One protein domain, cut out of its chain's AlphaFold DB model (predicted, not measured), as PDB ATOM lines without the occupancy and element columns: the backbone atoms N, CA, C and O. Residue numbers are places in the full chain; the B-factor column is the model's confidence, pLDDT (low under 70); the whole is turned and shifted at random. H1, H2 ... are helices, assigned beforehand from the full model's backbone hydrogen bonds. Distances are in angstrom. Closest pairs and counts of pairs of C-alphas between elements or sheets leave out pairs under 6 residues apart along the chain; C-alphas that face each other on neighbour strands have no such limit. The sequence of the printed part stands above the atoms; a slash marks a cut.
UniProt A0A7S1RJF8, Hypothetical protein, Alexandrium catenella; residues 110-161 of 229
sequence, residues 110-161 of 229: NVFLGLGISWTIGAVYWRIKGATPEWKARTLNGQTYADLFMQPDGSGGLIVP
ATOM      1  N   ASN A 110      34.630  58.536 -41.398       89.44
ATOM      2  CA  ASN A 110      34.405  57.623 -40.271       89.44
ATOM      3  C   ASN A 110      33.493  56.444 -40.642       89.44
ATOM      4  O   ASN A 110      33.795  55.294 -40.319       89.44
ATOM      5  N   VAL A 111      32.401  56.706 -41.365       88.94
ATOM      6  CA  VAL A 111      31.455  55.659 -41.771       88.94
ATOM      7  C   VAL A 111      31.998  54.835 -42.939       88.94
ATOM      8  O   VAL A 111      32.082  53.612 -42.851       88.94
ATOM      9  N   PHE A 112      32.387  55.471 -44.044       89.19
ATOM     10  CA  PHE A 112      32.762  54.740 -45.255       89.19
ATOM     11  C   PHE A 112      34.152  54.123 -45.162       89.19
ATOM     12  O   PHE A 112      34.337  52.974 -45.559       89.19
ATOM     13  N   LEU A 113      35.130  54.862 -44.639       90.00
ATOM     14  CA  LEU A 113      36.498  54.373 -44.518       90.00
ATOM     15  C   LEU A 113      36.684  53.615 -43.204       90.00
ATOM     16  O   LEU A 113      37.128  52.473 -43.230       90.00
ATOM     17  N   GLY A 114      36.301  54.211 -42.073       88.38
ATOM     18  CA  GLY A 114      36.482  53.611 -40.747       88.38
ATOM     19  C   GLY A 114      35.716  52.295 -40.588       88.38
ATOM     20  O   GLY A 114      36.325  51.232 -40.423       88.38
ATOM     21  N   LEU A 115      34.384  52.336 -40.687       89.25
ATOM     22  CA  LEU A 115      33.558  51.123 -40.586       89.25
ATOM     23  C   LEU A 115      33.682  50.234 -41.831       89.25
ATOM     24  O   LEU A 115      33.800  49.016 -41.707       89.25
ATOM     25  N   GLY A 116      33.698  50.816 -43.034       92.69
ATOM     26  CA  GLY A 116      33.750  50.038 -44.276       92.69
ATOM     27  C   GLY A 116      35.026  49.204 -44.435       92.69
ATOM     28  O   GLY A 116      34.942  48.015 -44.763       92.69
ATOM     29  N   ILE A 117      36.208  49.774 -44.168       92.44
ATOM     30  CA  ILE A 117      37.473  49.023 -44.254       92.44
ATOM     31  C   ILE A 117      37.549  47.961 -43.160       92.44
ATOM     32  O   ILE A 117      37.876  46.813 -43.463       92.44
ATOM     33  N   SER A 118      37.236  48.308 -41.909       91.31
ATOM     34  CA  SER A 118      37.306  47.347 -40.797       91.31
ATOM     35  C   SER A 118      36.376  46.150 -41.024       91.31
ATOM     36  O   SER A 118      36.801  45.002 -40.864       91.31
ATOM     37  N   TRP A 119      35.154  46.393 -41.510       93.44
ATOM     38  CA  TRP A 119      34.218  45.334 -41.887       93.44
ATOM     39  C   TRP A 119      34.747  44.471 -43.034       93.44
ATOM     40  O   TRP A 119      34.692  43.243 -42.967       93.44
ATOM     41  N   THR A 120      35.293  45.095 -44.082       94.62
ATOM     42  CA  THR A 120      35.838  44.387 -45.251       94.62
ATOM     43  C   THR A 120      36.997  43.478 -44.855       94.62
ATOM     44  O   THR A 120      37.021  42.308 -45.239       94.62
ATOM     45  N   ILE A 121      37.926  43.977 -44.033       94.44
ATOM     46  CA  ILE A 121      39.044  43.187 -43.504       94.44
ATOM     47  C   ILE A 121      38.515  41.993 -42.701       94.44
ATOM     48  O   ILE A 121      38.952  40.864 -42.927       94.44
ATOM     49  N   GLY A 122      37.545  42.213 -41.808       93.06
ATOM     50  CA  GLY A 122      36.937  41.143 -41.018       93.06
ATOM     51  C   GLY A 122      36.237  40.088 -41.881       93.06
ATOM     52  O   GLY A 122      36.409  38.889 -41.654       93.06
ATOM     53  N   ALA A 123      35.493  40.512 -42.901       92.38
ATOM     54  CA  ALA A 123      34.792  39.616 -43.816       92.38
ATOM     55  C   ALA A 123      35.768  38.755 -44.631       92.38
ATOM     56  O   ALA A 123      35.590  37.539 -44.721       92.38
ATOM     57  N   VAL A 124      36.835  39.359 -45.170       93.38
ATOM     58  CA  VAL A 124      37.889  38.636 -45.902       93.38
ATOM     59  C   VAL A 124      38.613  37.654 -44.984       93.38
ATOM     60  O   VAL A 124      38.800  36.495 -45.353       93.38
ATOM     61  N   TYR A 125      38.968  38.076 -43.769       92.81
ATOM     62  CA  TYR A 125      39.616  37.207 -42.788       92.81
ATOM     63  C   TYR A 125      38.777  35.960 -42.486       92.81
ATOM     64  O   TYR A 125      39.289  34.842 -42.559       92.81
ATOM     65  N   TRP A 126      37.481  36.125 -42.199       90.62
ATOM     66  CA  TRP A 126      36.600  34.990 -41.912       90.62
ATOM     67  C   TRP A 126      36.320  34.126 -43.141       90.62
ATOM     68  O   TRP A 126      36.196  32.909 -42.996       90.62
ATOM     69  N   ARG A 127      36.318  34.708 -44.346       88.19
ATOM     70  CA  ARG A 127      36.228  33.942 -45.595       88.19
ATOM     71  C   ARG A 127      37.434  33.023 -45.795       88.19
ATOM     72  O   ARG A 127      37.258  31.906 -46.266       88.19
ATOM     73  N   ILE A 128      38.636  33.479 -45.437       90.06
ATOM     74  CA  ILE A 128      39.870  32.687 -45.551       90.06
ATOM     75  C   ILE A 128      39.968  31.658 -44.418       90.06
ATOM     76  O   ILE A 128      40.343  30.514 -44.655       90.06
ATOM     77  N   LYS A 129      39.640  32.051 -43.180       89.50
ATOM     78  CA  LYS A 129      39.800  31.193 -41.997       89.50
ATOM     79  C   LYS A 129      38.738  30.093 -41.896       89.50
ATOM     80  O   LYS A 129      39.034  29.011 -41.394       89.50
ATOM     81  N   GLY A 130      37.514  30.362 -42.354       86.25
ATOM     82  CA  GLY A 130      36.387  29.435 -42.270       86.25
ATOM     83  C   GLY A 130      35.857  29.212 -40.844       86.25
ATOM     84  O   GLY A 130      36.235  29.890 -39.884       86.25
ATOM     85  N   ALA A 131      34.938  28.251 -40.701       89.06
ATOM     86  CA  ALA A 131      34.264  27.951 -39.435       89.06
ATOM     87  C   ALA A 131      35.164  27.146 -38.478       89.06
ATOM     88  O   ALA A 131      35.188  25.912 -38.502       89.06
ATOM     89  N   THR A 132      35.884  27.848 -37.604       90.44
ATOM     90  CA  THR A 132      36.666  27.225 -36.518       90.44
ATOM     91  C   THR A 132      35.771  26.535 -35.472       90.44
ATOM     92  O   THR A 132      34.604  26.912 -35.330       90.44
ATOM     93  N   PRO A 133      36.284  25.557 -34.698       90.38
ATOM     94  CA  PRO A 133      35.522  24.928 -33.614       90.38
ATOM     95  C   PRO A 133      35.012  25.941 -32.581       90.38
ATOM     96  O   PRO A 133      33.856  25.877 -32.176       90.38
ATOM     97  N   GLU A 134      35.845  26.925 -32.226       90.44
ATOM     98  CA  GLU A 134      35.473  28.029 -31.334       90.44
ATOM     99  C   GLU A 134      34.322  28.859 -31.904       90.44
ATOM    100  O   GLU A 134      33.385  29.184 -31.185       90.44
ATOM    101  N   TRP A 135      34.366  29.181 -33.202       91.38
ATOM    102  CA  TRP A 135      33.294  29.920 -33.870       91.38
ATOM    103  C   TRP A 135      31.977  29.141 -33.839       91.38
ATOM    104  O   TRP A 135      30.948  29.723 -33.524       91.38
ATOM    105  N   LYS A 136      32.011  27.824 -34.089       90.88
ATOM    106  CA  LYS A 136      30.818  26.958 -34.057       90.88
ATOM    107  C   LYS A 136      30.191  26.875 -32.665       90.88
ATOM    108  O   LYS A 136      28.974  26.799 -32.562       90.88
ATOM    109  N   ALA A 137      31.017  26.899 -31.621       91.44
ATOM    110  CA  ALA A 137      30.576  26.823 -30.232       91.44
ATOM    111  C   ALA A 137      29.984  28.138 -29.694       91.44
ATOM    112  O   ALA A 137      29.363  28.125 -28.631       91.44
ATOM    113  N   ARG A 138      30.161  29.272 -30.390       90.56
ATOM    114  CA  ARG A 138      29.549  30.544 -29.976       90.56
ATOM    115  C   ARG A 138      28.034  30.450 -30.053       90.56
ATOM    116  O   ARG A 138      27.495  29.856 -30.985       90.56
ATOM    117  N   THR A 139      27.357  31.078 -29.100       89.44
ATOM    118  CA  THR A 139      25.898  31.130 -29.049       89.44
ATOM    119  C   THR A 139      25.388  32.555 -29.225       89.44
ATOM    120  O   THR A 139      26.032  33.524 -28.823       89.44
ATOM    121  N   LEU A 140      24.229  32.685 -29.865       87.69
ATOM    122  CA  LEU A 140      23.446  33.912 -29.949       87.69
ATOM    123  C   LEU A 140      21.999  33.552 -29.611       87.69
ATOM    124  O   LEU A 140      21.439  32.651 -30.231       87.69
ATOM    125  N   ASN A 141      21.406  34.225 -28.622       85.38
ATOM    126  CA  ASN A 141      20.030  33.973 -28.172       85.38
ATOM    127  C   ASN A 141      19.745  32.487 -27.859       85.38
ATOM    128  O   ASN A 141      18.688  31.957 -28.191       85.38
ATOM    129  N   GLY A 142      20.717  31.795 -27.255       86.25
ATOM    130  CA  GLY A 142      20.597  30.384 -26.871       86.25
ATOM    131  C   GLY A 142      20.798  29.358 -27.998       86.25
ATOM    132  O   GLY A 142      20.784  28.165 -27.712       86.25
ATOM    133  N   GLN A 143      21.031  29.780 -29.245       90.50
ATOM    134  CA  GLN A 143      21.343  28.888 -30.374       90.50
ATOM    135  C   GLN A 143      22.804  29.019 -30.801       90.50
ATOM    136  O   GLN A 143      23.401  30.084 -30.634       90.50
ATOM    137  N   THR A 144      23.403  27.954 -31.342       91.50
ATOM    138  CA  THR A 144      24.808  28.004 -31.771       91.50
ATOM    139  C   THR A 144      24.961  28.711 -33.115       91.50
ATOM    140  O   THR A 144      24.058  28.724 -33.952       91.50
ATOM    141  N   TYR A 145      26.136  29.287 -33.359       91.25
ATOM    142  CA  TYR A 145      26.457  29.908 -34.645       91.25
ATOM    143  C   TYR A 145      26.436  28.885 -35.783       91.25
ATOM    144  O   TYR A 145      26.120  29.245 -36.916       91.25
ATOM    145  N   ALA A 146      26.748  27.618 -35.493       89.31
ATOM    146  CA  ALA A 146      26.644  26.542 -36.469       89.31
ATOM    147  C   ALA A 146      25.193  26.335 -36.935       89.31
ATOM    148  O   ALA A 146      24.961  26.162 -38.127       89.31
ATOM    149  N   ASP A 147      24.227  26.425 -36.020       89.31
ATOM    150  CA  ASP A 147      22.808  26.250 -36.350       89.31
ATOM    151  C   ASP A 147      22.236  27.457 -37.110       89.31
ATOM    152  O   ASP A 147      21.384  27.303 -37.981       89.31
ATOM    153  N   LEU A 148      22.705  28.665 -36.780       89.69
ATOM    154  CA  LEU A 148      22.157  29.919 -37.302       89.69
ATOM    155  C   LEU A 148      22.809  30.407 -38.601       89.69
ATOM    156  O   LEU A 148      22.138  30.998 -39.445       89.69
ATOM    157  N   PHE A 149      24.125  30.234 -38.738       89.62
ATOM    158  CA  PHE A 149      24.929  30.985 -39.710       89.62
ATOM    159  C   PHE A 149      25.868  30.119 -40.553       89.62
ATOM    160  O   PHE A 149      26.651  30.662 -41.336       89.62
ATOM    161  N   MET A 150      25.840  28.792 -40.398       88.25
ATOM    162  CA  MET A 150      26.672  27.913 -41.217       88.25
ATOM    163  C   MET A 150      26.157  27.890 -42.658       88.25
ATOM    164  O   MET A 150      24.984  27.625 -42.918       88.25
ATOM    165  N   GLN A 151      27.045  28.181 -43.605       85.19
ATOM    166  CA  GLN A 151      26.699  28.173 -45.021       85.19
ATOM    167  C   GLN A 151      26.651  26.734 -45.571       85.19
ATOM    168  O   GLN A 151      27.292  25.837 -45.014       85.19
ATOM    169  N   PRO A 152      25.937  26.488 -46.687       82.94
ATOM    170  CA  PRO A 152      25.863  25.162 -47.311       82.94
ATOM    171  C   PRO A 152      27.223  24.598 -47.746       82.94
ATOM    172  O   PRO A 152      27.385  23.386 -47.832       82.94
ATOM    173  N   ASP A 153      28.205  25.468 -48.003       83.31
ATOM    174  CA  ASP A 153      29.592  25.098 -48.315       83.31
ATOM    175  C   ASP A 153      30.411  24.713 -47.062       83.31
ATOM    176  O   ASP A 153      31.602  24.425 -47.157       83.31
ATOM    177  N   GLY A 154      29.782  24.701 -45.880       79.69
ATOM    178  CA  GLY A 154      30.417  24.422 -44.594       79.69
ATOM    179  C   GLY A 154      31.274  25.573 -44.059       79.69
ATOM    180  O   GLY A 154      31.934  25.407 -43.027       79.69
ATOM    181  N   SER A 155      31.285  26.728 -44.735       82.19
ATOM    182  CA  SER A 155      32.040  27.900 -44.305       82.19
ATOM    183  C   SER A 155      31.275  28.730 -43.266       82.19
ATOM    184  O   SER A 155      30.044  28.720 -43.184       82.19
ATOM    185  N   GLY A 156      32.042  29.413 -42.414       84.06
ATOM    186  CA  GLY A 156      31.540  30.401 -41.461       84.06
ATOM    187  C   GLY A 156      31.790  31.815 -41.977       84.06
ATOM    188  O   GLY A 156      32.451  32.007 -43.000       84.06
ATOM    189  N   GLY A 157      31.297  32.815 -41.252       88.38
ATOM    190  CA  GLY A 157      31.425  34.219 -41.643       88.38
ATOM    191  C   GLY A 157      31.698  35.158 -40.476       88.38
ATOM    192  O   GLY A 157      31.642  34.773 -39.304       88.38
ATOM    193  N   LEU A 158      31.982  36.418 -40.814       90.00
ATOM    194  CA  LEU A 158      31.976  37.508 -39.848       90.00
ATOM    195  C   LEU A 158      30.532  37.724 -39.380       90.00
ATOM    196  O   LEU A 158      29.690  38.146 -40.169       90.00
ATOM    197  N   ILE A 159      30.264  37.440 -38.106       89.06
ATOM    198  CA  ILE A 159      28.957  37.655 -37.482       89.06
ATOM    199  C   ILE A 159      29.089  38.787 -36.472       89.06
ATOM    200  O   ILE A 159      29.905  38.706 -35.553       89.06
ATOM    201  N   VAL A 160      28.283  39.831 -36.652       87.25
ATOM    202  CA  VAL A 160      28.184  40.972 -35.738       87.25
ATOM    203  C   VAL A 160      26.716  41.097 -35.329       87.25
ATOM    204  O   VAL A 160      25.900  41.535 -36.143       87.25
ATOM    205  N   PRO A 161      26.340  40.658 -34.114       84.25
ATOM    206  CA  PRO A 161      24.984  40.833 -33.608       84.25
ATOM    207  C   PRO A 161      24.610  42.316 -33.579       84.25
ATOM    208  O   PRO A 161      25.395  43.144 -33.127       84.25
TER     209      PRO A 161
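This is residues 110 to 161 of the 229 residues of the protein "Hypothetical protein" of Alexandrium catenella (UniProt A0A7S1RJF8). One long helix, H1, sticks out with its residues 110 to 118 from a small head, where two short helices, H2 and H3, pack together. The last stretch, residues 150 to 161, folds back from the head past the later part of H1. The printed part has 52 residues, with three named helices in the order H1, H2, H3 and no named strand; the class is all helix. It is only just loose, close to compact, with a radius of gyration of the C-alphas of 12.2 A and spans of 33 by 24 by 18 A.

H1, residues 110 to 129, runs 27.0 A from C-alpha 110 at (34.405, 57.623, -40.271) to C-alpha 129 at (39.800, 31.193, -41.997). H2 is residues 133 to 137, 6.3 A. H3 is residues 145 to 149, 5.4 A, ending at (24.929, 30.985, -39.710).

H1 is apart from H2 and from H3. H2 and H3 touch, the closest C-alphas being those of Lys 136 and Ala 146, 4.8 A apart. Residues 139 to 140 pair with 143 to 144, antiparallel. In H1, H2 and H3 every O i to N i+4 pair is within hydrogen-bond range.

The C-alphas farthest apart, Asn 110 and Pro 152, are 34.3 A apart. The printed part has no cut. The link H1 to H2 is tight, H2 to H3 short. No printed residue is under 70 in pLDDT.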